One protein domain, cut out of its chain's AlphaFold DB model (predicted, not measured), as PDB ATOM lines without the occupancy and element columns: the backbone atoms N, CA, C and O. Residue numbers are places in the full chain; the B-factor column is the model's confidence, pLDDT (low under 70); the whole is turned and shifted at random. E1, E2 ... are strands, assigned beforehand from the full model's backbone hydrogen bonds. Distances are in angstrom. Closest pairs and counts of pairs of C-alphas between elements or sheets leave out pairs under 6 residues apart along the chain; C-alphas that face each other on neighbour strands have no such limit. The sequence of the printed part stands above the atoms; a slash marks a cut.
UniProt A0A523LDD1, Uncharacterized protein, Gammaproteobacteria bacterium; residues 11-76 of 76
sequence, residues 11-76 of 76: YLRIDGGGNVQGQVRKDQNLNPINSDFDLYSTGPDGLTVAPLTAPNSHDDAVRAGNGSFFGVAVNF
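What this domain is: This is residues 11 to 76 of the 76 residues of an uncharacterized protein of Gammaproteobacteria bacterium (UniProt A0A523LDD1). With little regular structure, this is a small wall of four short strands, with much of two long loops, residues 14 to 36 and 42 to 60, over one face. The 66 printed residues hold E1, E2, E3 and E4, in that order along the chain and across the antiparallel sheet, 16 residues in all: all strand, no named helix. It is compact, radius of gyration of the C-alphas 10.7 A, spanning 30 by 22 by 22 A.

How they stand to each other: E1, residues 11 to 13, and E2, residues 37 to 41, form a hairpin at 169 degrees, N 38 to O 12 being 2.8 A. E2 and E3, residues 61 to 64, form another at 161 degrees, with N 41 to O 61 at 2.9 A. E3 and E4, residues 69 to 72, form the third at 153 degrees; N 62 to O 71 is 2.8 A. The four make a meander, each strand the antiparallel neighbour of the one before. E1 is apart from E3 and E4.

Where its parts are: E1 begins at C-alpha 11 (11.072, 25.414, 24.216). E2 is 13.7 A long, E3 9.6 A. E4 ends at C-alpha 72 (-3.360, 18.098, 26.867).

The domain as a whole: The C-alphas farthest apart, Gly 16 and Asp 45, are 30.9 A apart. The printed part has no cut; no printed residue is under 70 in pLDDT.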
ATOM      1  N   TYR A  11      10.990  24.146  23.507       97.06
ATOM      2  CA  TYR A  11      11.072  25.414  24.216       97.06
ATOM      3  C   TYR A  11      11.215  26.545  23.203       97.06
ATOM      4  O   TYR A  11      12.099  26.501  22.343       97.06
ATOM      5  N   LEU A  12      10.382  27.571  23.336       97.12
ATOM      6  CA  LEU A  12      10.447  28.774  22.516       97.12
ATOM      7  C   LEU A  12      10.386  29.998  23.422       97.12
ATOM      8  O   LEU A  12       9.370  30.250  24.060       97.12
ATOM      9  N   ARG A  13      11.459  30.786  23.463       96.94
ATOM     10  CA  ARG A  13      11.461  32.070  24.170       96.94
ATOM     11  C   ARG A  13      10.663  33.099  23.366       96.94
ATOM     12  O   ARG A  13      10.990  33.328  22.207       96.94
ATOM     13  N   ILE A  14       9.668  33.729  23.987       96.12
ATOM     14  CA  ILE A  14       8.813  34.749  23.361       96.12
ATOM     15  C   ILE A  14       9.303  36.135  23.782       96.12
ATOM     16  O   ILE A  14       9.675  36.950  22.938       96.12
ATOM     17  N   ASP A  15       9.391  36.378  25.089       94.50
ATOM     18  CA  ASP A  15       9.856  37.658  25.620       94.50
ATOM     19  C   ASP A  15      11.369  37.834  25.414       94.50
ATOM     20  O   ASP A  15      12.200  37.021  25.845       94.50
ATOM     21  N   GLY A  16      11.738  38.896  24.699       90.75
ATOM     22  CA  GLY A  16      13.104  39.147  24.234       90.75
ATOM     23  C   GLY A  16      13.616  38.127  23.207       90.75
ATOM     24  O   GLY A  16      14.810  38.112  22.909       90.75
ATOM     25  N   GLY A  17      12.743  37.266  22.673       78.88
ATOM     26  CA  GLY A  17      13.072  36.174  21.762       78.88
ATOM     27  C   GLY A  17      13.027  36.545  20.280       78.88
ATOM     28  O   GLY A  17      12.540  35.761  19.493       78.88
ATOM     29  N   GLY A  18      13.498  37.717  19.851       87.12
ATOM     30  CA  GLY A  18      13.557  38.054  18.415       87.12
ATOM     31  C   GLY A  18      12.230  37.875  17.642       87.12
ATOM     32  O   GLY A  18      11.152  38.157  18.160       87.12
ATOM     33  N   ASN A  19      12.303  37.439  16.376       87.62
ATOM     34  CA  ASN A  19      11.126  37.238  15.521       87.62
ATOM     35  C   ASN A  19      10.624  35.782  15.578       87.62
ATOM     36  O   ASN A  19      11.033  34.947  14.774       87.62
ATOM     37  N   VAL A  20       9.723  35.501  16.519       89.81
ATOM     38  CA  VAL A  20       9.058  34.189  16.705       89.81
ATOM     39  C   VAL A  20       7.635  34.155  16.142       89.81
ATOM     40  O   VAL A  20       6.832  33.267  16.443       89.81
ATOM     41  N   GLN A  21       7.283  35.150  15.327       84.25
ATOM     42  CA  GLN A  21       5.931  35.300  14.818       84.25
ATOM     43  C   GLN A  21       5.539  34.077  13.970       84.25
ATOM     44  O   GLN A  21       6.231  33.696  13.032       84.25
ATOM     45  N   GLY A  22       4.420  33.441  14.328       88.88
ATOM     46  CA  GLY A  22       3.923  32.229  13.662       88.88
ATOM     47  C   GLY A  22       4.396  30.904  14.270       88.88
ATOM     48  O   GLY A  22       3.792  29.881  13.967       88.88
ATOM     49  N   GLN A  23       5.399  30.919  15.153       95.06
ATOM     50  CA  GLN A  23       5.874  29.725  15.870       95.06
ATOM     51  C   GLN A  23       5.173  29.536  17.219       95.06
ATOM     52  O   GLN A  23       5.000  28.408  17.669       95.06
ATOM     53  N   VAL A  24       4.764  30.646  17.839       97.19
ATOM     54  CA  VAL A  24       4.112  30.660  19.153       97.19
ATOM     55  C   VAL A  24       2.808  29.870  19.127       97.19
ATOM     56  O   VAL A  24       2.025  30.003  18.181       97.19
ATOM     57  N   ARG A  25       2.564  29.090  20.181       98.31
ATOM     58  CA  ARG A  25       1.335  28.321  20.384       98.31
ATOM     59  C   ARG A  25       0.141  29.257  20.580       98.31
ATOM     60  O   ARG A  25       0.238  30.245  21.311       98.31
ATOM     61  N   LYS A  26      -0.986  28.972  19.920       98.12
ATOM     62  CA  LYS A  26      -2.131  29.900  19.845       98.12
ATOM     63  C   LYS A  26      -3.463  29.290  20.247       98.12
ATOM     64  O   LYS A  26      -3.746  28.145  19.900       98.12
ATOM     65  N   ASP A  27      -4.294  30.102  20.890       97.12
ATOM     66  CA  ASP A  27      -5.683  29.777  21.205       97.12
ATOM     67  C   ASP A  27      -6.602  29.833  19.964       97.12
ATOM     68  O   ASP A  27      -6.172  30.081  18.831       97.12
ATOM     69  N   GLN A  28      -7.902  29.621  20.183       95.56
ATOM     70  CA  GLN A  28      -8.941  29.699  19.149       95.56
ATOM     71  C   GLN A  28      -9.063  31.076  18.474       95.56
ATOM     72  O   GLN A  28      -9.492  31.161  17.325       95.56
ATOM     73  N   ASN A  29      -8.661  32.141  19.168       96.25
ATOM     74  CA  ASN A  29      -8.672  33.514  18.674       96.25
ATOM     75  C   ASN A  29      -7.332  33.897  18.023       96.25
ATOM     76  O   ASN A  29      -7.129  35.059  17.672       96.25
ATOM     77  N   LEU A  30      -6.427  32.927  17.842       95.56
ATOM     78  CA  LEU A  30      -5.077  33.089  17.304       95.56
ATOM     79  C   LEU A  30      -4.145  33.953  18.170       95.56
ATOM     80  O   LEU A  30      -3.090  34.386  17.688       95.56
ATOM     81  N   ASN A  31      -4.486  34.156  19.443       95.94
ATOM     82  CA  ASN A  31      -3.630  34.835  20.406       95.94
ATOM     83  C   ASN A  31      -2.591  33.861  20.976       95.94
ATOM     84  O   ASN A  31      -2.920  32.693  21.200       95.94
ATOM     85  N   PRO A  32      -1.355  34.314  21.249       97.25
ATOM     86  CA  PRO A  32      -0.393  33.552  22.040       97.25
ATOM     87  C   PRO A  32      -0.987  33.050  23.362       97.25
ATOM     88  O   PRO A  32      -1.595  33.828  24.096       97.25
ATOM     89  N   ILE A  33      -0.772  31.773  23.691       98.19
ATOM     90  CA  ILE A  33      -1.228  31.194  24.971       98.19
ATOM     91  C   ILE A  33      -0.280  31.502  26.142       98.19
ATOM     92  O   ILE A  33      -0.666  31.345  27.303       98.19
ATOM     93  N   ASN A  34       0.946  31.938  25.838       98.31
ATOM     94  CA  ASN A  34       1.937  32.448  26.783       98.31
ATOM     95  C   ASN A  34       2.559  33.744  26.237       98.31
ATOM     96  O   ASN A  34       2.608  33.957  25.024       98.31
ATOM     97  N   SER A  35       3.067  34.600  27.123       96.94
ATOM     98  CA  SER A  35       3.786  35.831  26.768       96.94
ATOM     99  C   SER A  35       5.293  35.756  27.016       96.94
ATOM    100  O   SER A  35       6.041  36.524  26.421       96.94
ATOM    101  N   ASP A  36       5.749  34.858  27.890       97.44
ATOM    102  CA  ASP A  36       7.151  34.701  28.287       97.44
ATOM    103  C   ASP A  36       7.884  33.657  27.428       97.44
ATOM    104  O   ASP A  36       8.879  33.963  26.764       97.44
ATOM    105  N   PHE A  37       7.384  32.425  27.403       98.12
ATOM    106  CA  PHE A  37       7.903  31.315  26.613       98.12
ATOM    107  C   PHE A  37       6.842  30.229  26.427       98.12
ATOM    108  O   PHE A  37       5.987  30.016  27.291       98.12
ATOM    109  N   ASP A  38       6.968  29.471  25.342       97.88
ATOM    110  CA  ASP A  38       6.287  28.190  25.205       97.88
ATOM    111  C   ASP A  38       7.163  27.055  25.725       97.88
ATOM    112  O   ASP A  38       8.385  27.032  25.542       97.88
ATOM    113  N   LEU A  39       6.504  26.090  26.357       98.25
ATOM    114  CA  LEU A  39       7.064  24.799  26.717       98.25
ATOM    115  C   LEU A  39       6.004  23.736  26.442       98.25
ATOM    116  O   LEU A  39       4.914  23.795  27.016       98.25
ATOM    117  N   TYR A  40       6.314  22.783  25.567       98.44
ATOM    118  CA  TYR A  40       5.380  21.716  25.219       98.44
ATOM    119  C   TYR A  40       6.081  20.443  24.738       98.44
ATOM    120  O   TYR A  40       7.255  20.458  24.378       98.44
ATOM    121  N   SER A  41       5.361  19.327  24.755       98.50
ATOM    122  CA  SER A  41       5.711  18.086  24.056       98.50
ATOM    123  C   SER A  41       4.752  17.904  22.885       98.50
ATOM    124  O   SER A  41       3.584  18.274  23.000       98.50
ATOM    125  N   THR A  42       5.242  17.323  21.788       98.00
ATOM    126  CA  THR A  42       4.477  17.086  20.552       98.00
ATOM    127  C   THR A  42       3.545  15.867  20.628       98.00
ATOM    128  O   THR A  42       3.272  15.239  19.611       98.00
ATOM    129  N   GLY A  43       3.221  15.410  21.837       97.38
ATOM    130  CA  GLY A  43       2.300  14.302  22.047       97.38
ATOM    131  C   GLY A  43       2.782  12.926  21.552       97.38
ATOM    132  O   GLY A  43       3.925  12.751  21.100       97.38
ATOM    133  N   PRO A  44       1.916  11.903  21.683       97.94
ATOM    134  CA  PRO A  44       2.129  10.562  21.153       97.94
ATOM    135  C   PRO A  44       2.429  10.511  19.652       97.94
ATOM    136  O   PRO A  44       3.336   9.764  19.254       97.94
ATOM    137  N   ASP A  45       1.711  11.270  18.821       97.62
ATOM    138  CA  ASP A  45       1.837  11.158  17.363       97.62
ATOM    139  C   ASP A  45       3.074  11.896  16.812       97.62
ATOM    140  O   ASP A  45       3.671  11.469  15.818       97.62
ATOM    141  N   GLY A  46       3.577  12.896  17.544       97.50
ATOM    142  CA  GLY A  46       4.752  13.677  17.170       97.50
ATOM    143  C   GLY A  46       4.494  14.734  16.101       97.50
ATOM    144  O   GLY A  46       5.452  15.314  15.583       97.50
ATOM    145  N   LEU A  47       3.240  14.954  15.732       98.19
ATOM    146  CA  LEU A  47       2.794  16.005  14.839       98.19
ATOM    147  C   LEU A  47       2.417  17.216  15.693       98.19
ATOM    148  O   LEU A  47       2.015  17.087  16.836       98.19
ATOM    149  N   THR A  48       2.644  18.422  15.176       98.12
ATOM    150  CA  THR A  48       2.302  19.648  15.905       98.12
ATOM    151  C   THR A  48       2.268  20.839  14.952       98.12
ATOM    152  O   THR A  48       3.074  20.930  14.020       98.12
ATOM    153  N   VAL A  49       1.347  21.777  15.169       98.12
ATOM    154  CA  VAL A  49       1.309  23.090  14.495       98.12
ATOM    155  C   VAL A  49       0.895  24.190  15.472       98.12
ATOM    156  O   VAL A  49       0.200  23.924  16.442       98.12
ATOM    157  N   ALA A  50       1.283  25.444  15.239       97.75
ATOM    158  CA  ALA A  50       1.108  26.515  16.229       97.75
ATOM    159  C   ALA A  50      -0.319  26.659  16.834       97.75
ATOM    160  O   ALA A  50      -0.427  26.762  18.058       97.75
ATOM    161  N   PRO A  51      -1.425  26.659  16.061       98.12
ATOM    162  CA  PRO A  51      -2.768  26.734  16.643       98.12
ATOM    163  C   PRO A  51      -3.160  25.444  17.377       98.12
ATOM    164  O   PRO A  51      -3.117  24.366  16.786       98.12
ATOM    165  N   LEU A  52      -3.622  25.560  18.628       98.19
ATOM    166  CA  LEU A  52      -4.110  24.417  19.418       98.19
ATOM    167  C   LEU A  52      -5.414  23.826  18.864       98.19
ATOM    168  O   LEU A  52      -5.750  22.685  19.152       98.19
ATOM    169  N   THR A  53      -6.149  24.585  18.048       97.56
ATOM    170  CA  THR A  53      -7.394  24.125  17.419       97.56
ATOM    171  C   THR A  53      -7.169  23.141  16.273       97.56
ATOM    172  O   THR A  53      -8.098  22.420  15.903       97.56
ATOM    173  N   ALA A  54      -5.961  23.085  15.705       98.00
ATOM    174  CA  ALA A  54      -5.643  22.166  14.621       98.00
ATOM    175  C   ALA A  54      -5.578  20.714  15.135       98.00
ATOM    176  O   ALA A  54      -4.948  20.484  16.165       98.00
ATOM    177  N   PRO A  55      -6.144  19.724  14.413       98.19
ATOM    178  CA  PRO A  55      -6.144  18.325  14.852       98.19
ATOM    179  C   PRO A  55      -4.756  17.773  15.197       98.19
ATOM    180  O   PRO A  55      -4.611  17.088  16.200       98.19
ATOM    181  N   ASN A  56      -3.731  18.151  14.424       98.56
ATOM    182  CA  ASN A  56      -2.333  17.758  14.651       98.56
ATOM    183  C   ASN A  56      -1.731  18.303  15.956       98.56
ATOM    184  O   ASN A  56      -0.558  18.089  16.187       98.56
ATOM    185  N   SER A  57      -2.457  19.107  16.725       98.44
ATOM    186  CA  SER A  57      -1.970  19.731  17.957       98.44
ATOM    187  C   SER A  57      -2.784  19.322  19.176       98.44
ATOM    188  O   SER A  57      -2.515  19.815  20.266       98.44
ATOM    189  N   HIS A  58      -3.825  18.500  19.007       98.50
ATOM    190  CA  HIS A  58      -4.781  18.189  20.073       98.50
ATOM    191  C   HIS A  58      -4.162  17.356  21.192       98.50
ATOM    192  O   HIS A  58      -4.577  17.507  22.339       98.50
ATOM    193  N   ASP A  59      -3.189  16.503  20.875       98.50
ATOM    194  CA  ASP A  59      -2.506  15.604  21.808       98.50
ATOM    195  C   ASP A  59      -1.230  16.205  22.425       98.50
ATOM    196  O   ASP A  59      -0.625  15.586  23.306       98.50
ATOM    197  N   ASP A  60      -0.858  17.429  22.035       98.62
ATOM    198  CA  ASP A  60       0.277  18.145  22.612       98.62
ATOM    199  C   ASP A  60       0.090  18.336  24.123       98.62
ATOM    200  O   ASP A  60      -0.958  18.782  24.591       98.62
ATOM    201  N   ALA A  61       1.137  18.072  24.904       98.31
ATOM    202  CA  ALA A  61       1.164  18.428  26.319       98.31
ATOM    203  C   ALA A  61       1.787  19.820  26.463       98.31
ATOM    204  O   ALA A  61       2.987  19.981  26.242       98.31
ATOM    205  N   VAL A  62       0.989  20.827  26.825       98.62
ATOM    206  CA  VAL A  62       1.367  22.248  26.775       98.62
ATOM    207  C   VAL A  62       1.375  22.900  28.155       98.62
ATOM    208  O   VAL A  62       0.537  22.596  29.006       98.62
ATOM    209  N   ARG A  63       2.286  23.858  28.357       98.62
ATOM    210  CA  ARG A  63       2.098  24.963  29.306       98.62
ATOM    211  C   ARG A  63       1.249  26.038  28.636       98.62
ATOM    212  O   ARG A  63       1.590  26.475  27.538       98.62
ATOM    213  N   ALA A  64       0.208  26.512  29.306       98.56
ATOM    214  CA  ALA A  64      -0.662  27.552  28.771       98.56
ATOM    215  C   ALA A  64      -1.168  28.504  29.866       98.56
ATOM    216  O   ALA A  64      -1.010  28.240  31.064       98.56
ATOM    217  N   GLY A  65      -1.736  29.641  29.458       98.06
ATOM    218  CA  GLY A  65      -2.234  30.670  30.373       98.06
ATOM    219  C   GLY A  65      -1.126  31.275  31.236       98.06
ATOM    220  O   GLY A  65      -1.326  31.514  32.424       98.06
ATOM    221  N   ASN A  66       0.077  31.445  30.675       98.12
ATOM    222  CA  ASN A  66       1.275  31.861  31.414       98.12
ATOM    223  C   ASN A  66       1.604  30.952  32.617       98.12
ATOM    224  O   ASN A  66       2.190  31.391  33.609       98.12
ATOM    225  N   GLY A  67       1.275  29.660  32.527       97.94
ATOM    226  CA  GLY A  67       1.551  28.668  33.569       97.94
ATOM    227  C   GLY A  67       0.387  28.375  34.510       97.94
ATOM    228  O   GLY A  67       0.580  27.639  35.474       97.94
ATOM    229  N   SER A  68      -0.814  28.895  34.246       98.31
ATOM    230  CA  SER A  68      -2.022  28.477  34.969       98.31
ATOM    231  C   SER A  68      -2.529  27.095  34.541       98.31
ATOM    232  O   SER A  68      -3.342  26.502  35.244       98.31
ATOM    233  N   PHE A  69      -2.072  26.589  33.392       98.50
ATOM    234  CA  PHE A  69      -2.458  25.294  32.847       98.50
ATOM    235  C   PHE A  69      -1.236  24.486  32.402       98.50
ATOM    236  O   PHE A  69      -0.339  25.007  31.734       98.50
ATOM    237  N   PHE A  70      -1.253  23.195  32.738       98.25
ATOM    238  CA  PHE A  70      -0.357  22.178  32.200       98.25
ATOM    239  C   PHE A  70      -1.185  20.938  31.877       98.25
ATOM    240  O   PHE A  70      -1.784  20.345  32.775       98.25
ATOM    241  N   GLY A  71      -1.233  20.540  30.612       98.06
ATOM    242  CA  GLY A  71      -2.080  19.425  30.205       98.06
ATOM    243  C   GLY A  71      -2.179  19.260  28.700       98.06
ATOM    244  O   GLY A  71      -1.441  19.886  27.945       98.06
ATOM    245  N   VAL A  72      -3.094  18.389  28.281       98.31
ATOM    246  CA  VAL A  72      -3.360  18.098  26.867       98.31
ATOM    247  C   VAL A  72      -4.025  19.310  26.210       98.31
ATOM    248  O   VAL A  72      -4.993  19.841  26.752       98.31
ATOM    249  N   ALA A  73      -3.521  19.733  25.054       98.25
ATOM    250  CA  ALA A  73      -3.889  20.973  24.381       98.25
ATOM    251  C   ALA A  73      -5.384  21.100  24.069       98.25
ATOM    252  O   ALA A  73      -5.923  22.193  24.185       98.25
ATOM    253  N   VAL A  74      -6.073  20.004  23.734       97.62
ATOM    254  CA  VAL A  74      -7.528  20.032  23.476       97.62
ATOM    255  C   VAL A  74      -8.372  20.367  24.719       97.62
ATOM    256  O   VAL A  74      -9.553  20.680  24.594       97.62
ATOM    257  N   ASN A  75      -7.780  20.307  25.917       97.62
ATOM    258  CA  ASN A  75      -8.440  20.616  27.191       97.62
ATOM    259  C   ASN A  75      -8.116  22.024  27.723       97.62
ATOM    260  O   ASN A  75      -8.503  22.335  28.851       97.62
ATOM    261  N   PHE A  76      -7.368  22.827  26.963       95.62
ATOM    262  CA  PHE A  76      -7.081  24.227  27.271       95.62
ATOM    263  C   PHE A  76      -8.062  25.150  26.542       95.62
ATOM    264  O   PHE A  76      -8.652  26.018  27.222       95.62
TER     265      PHE A  76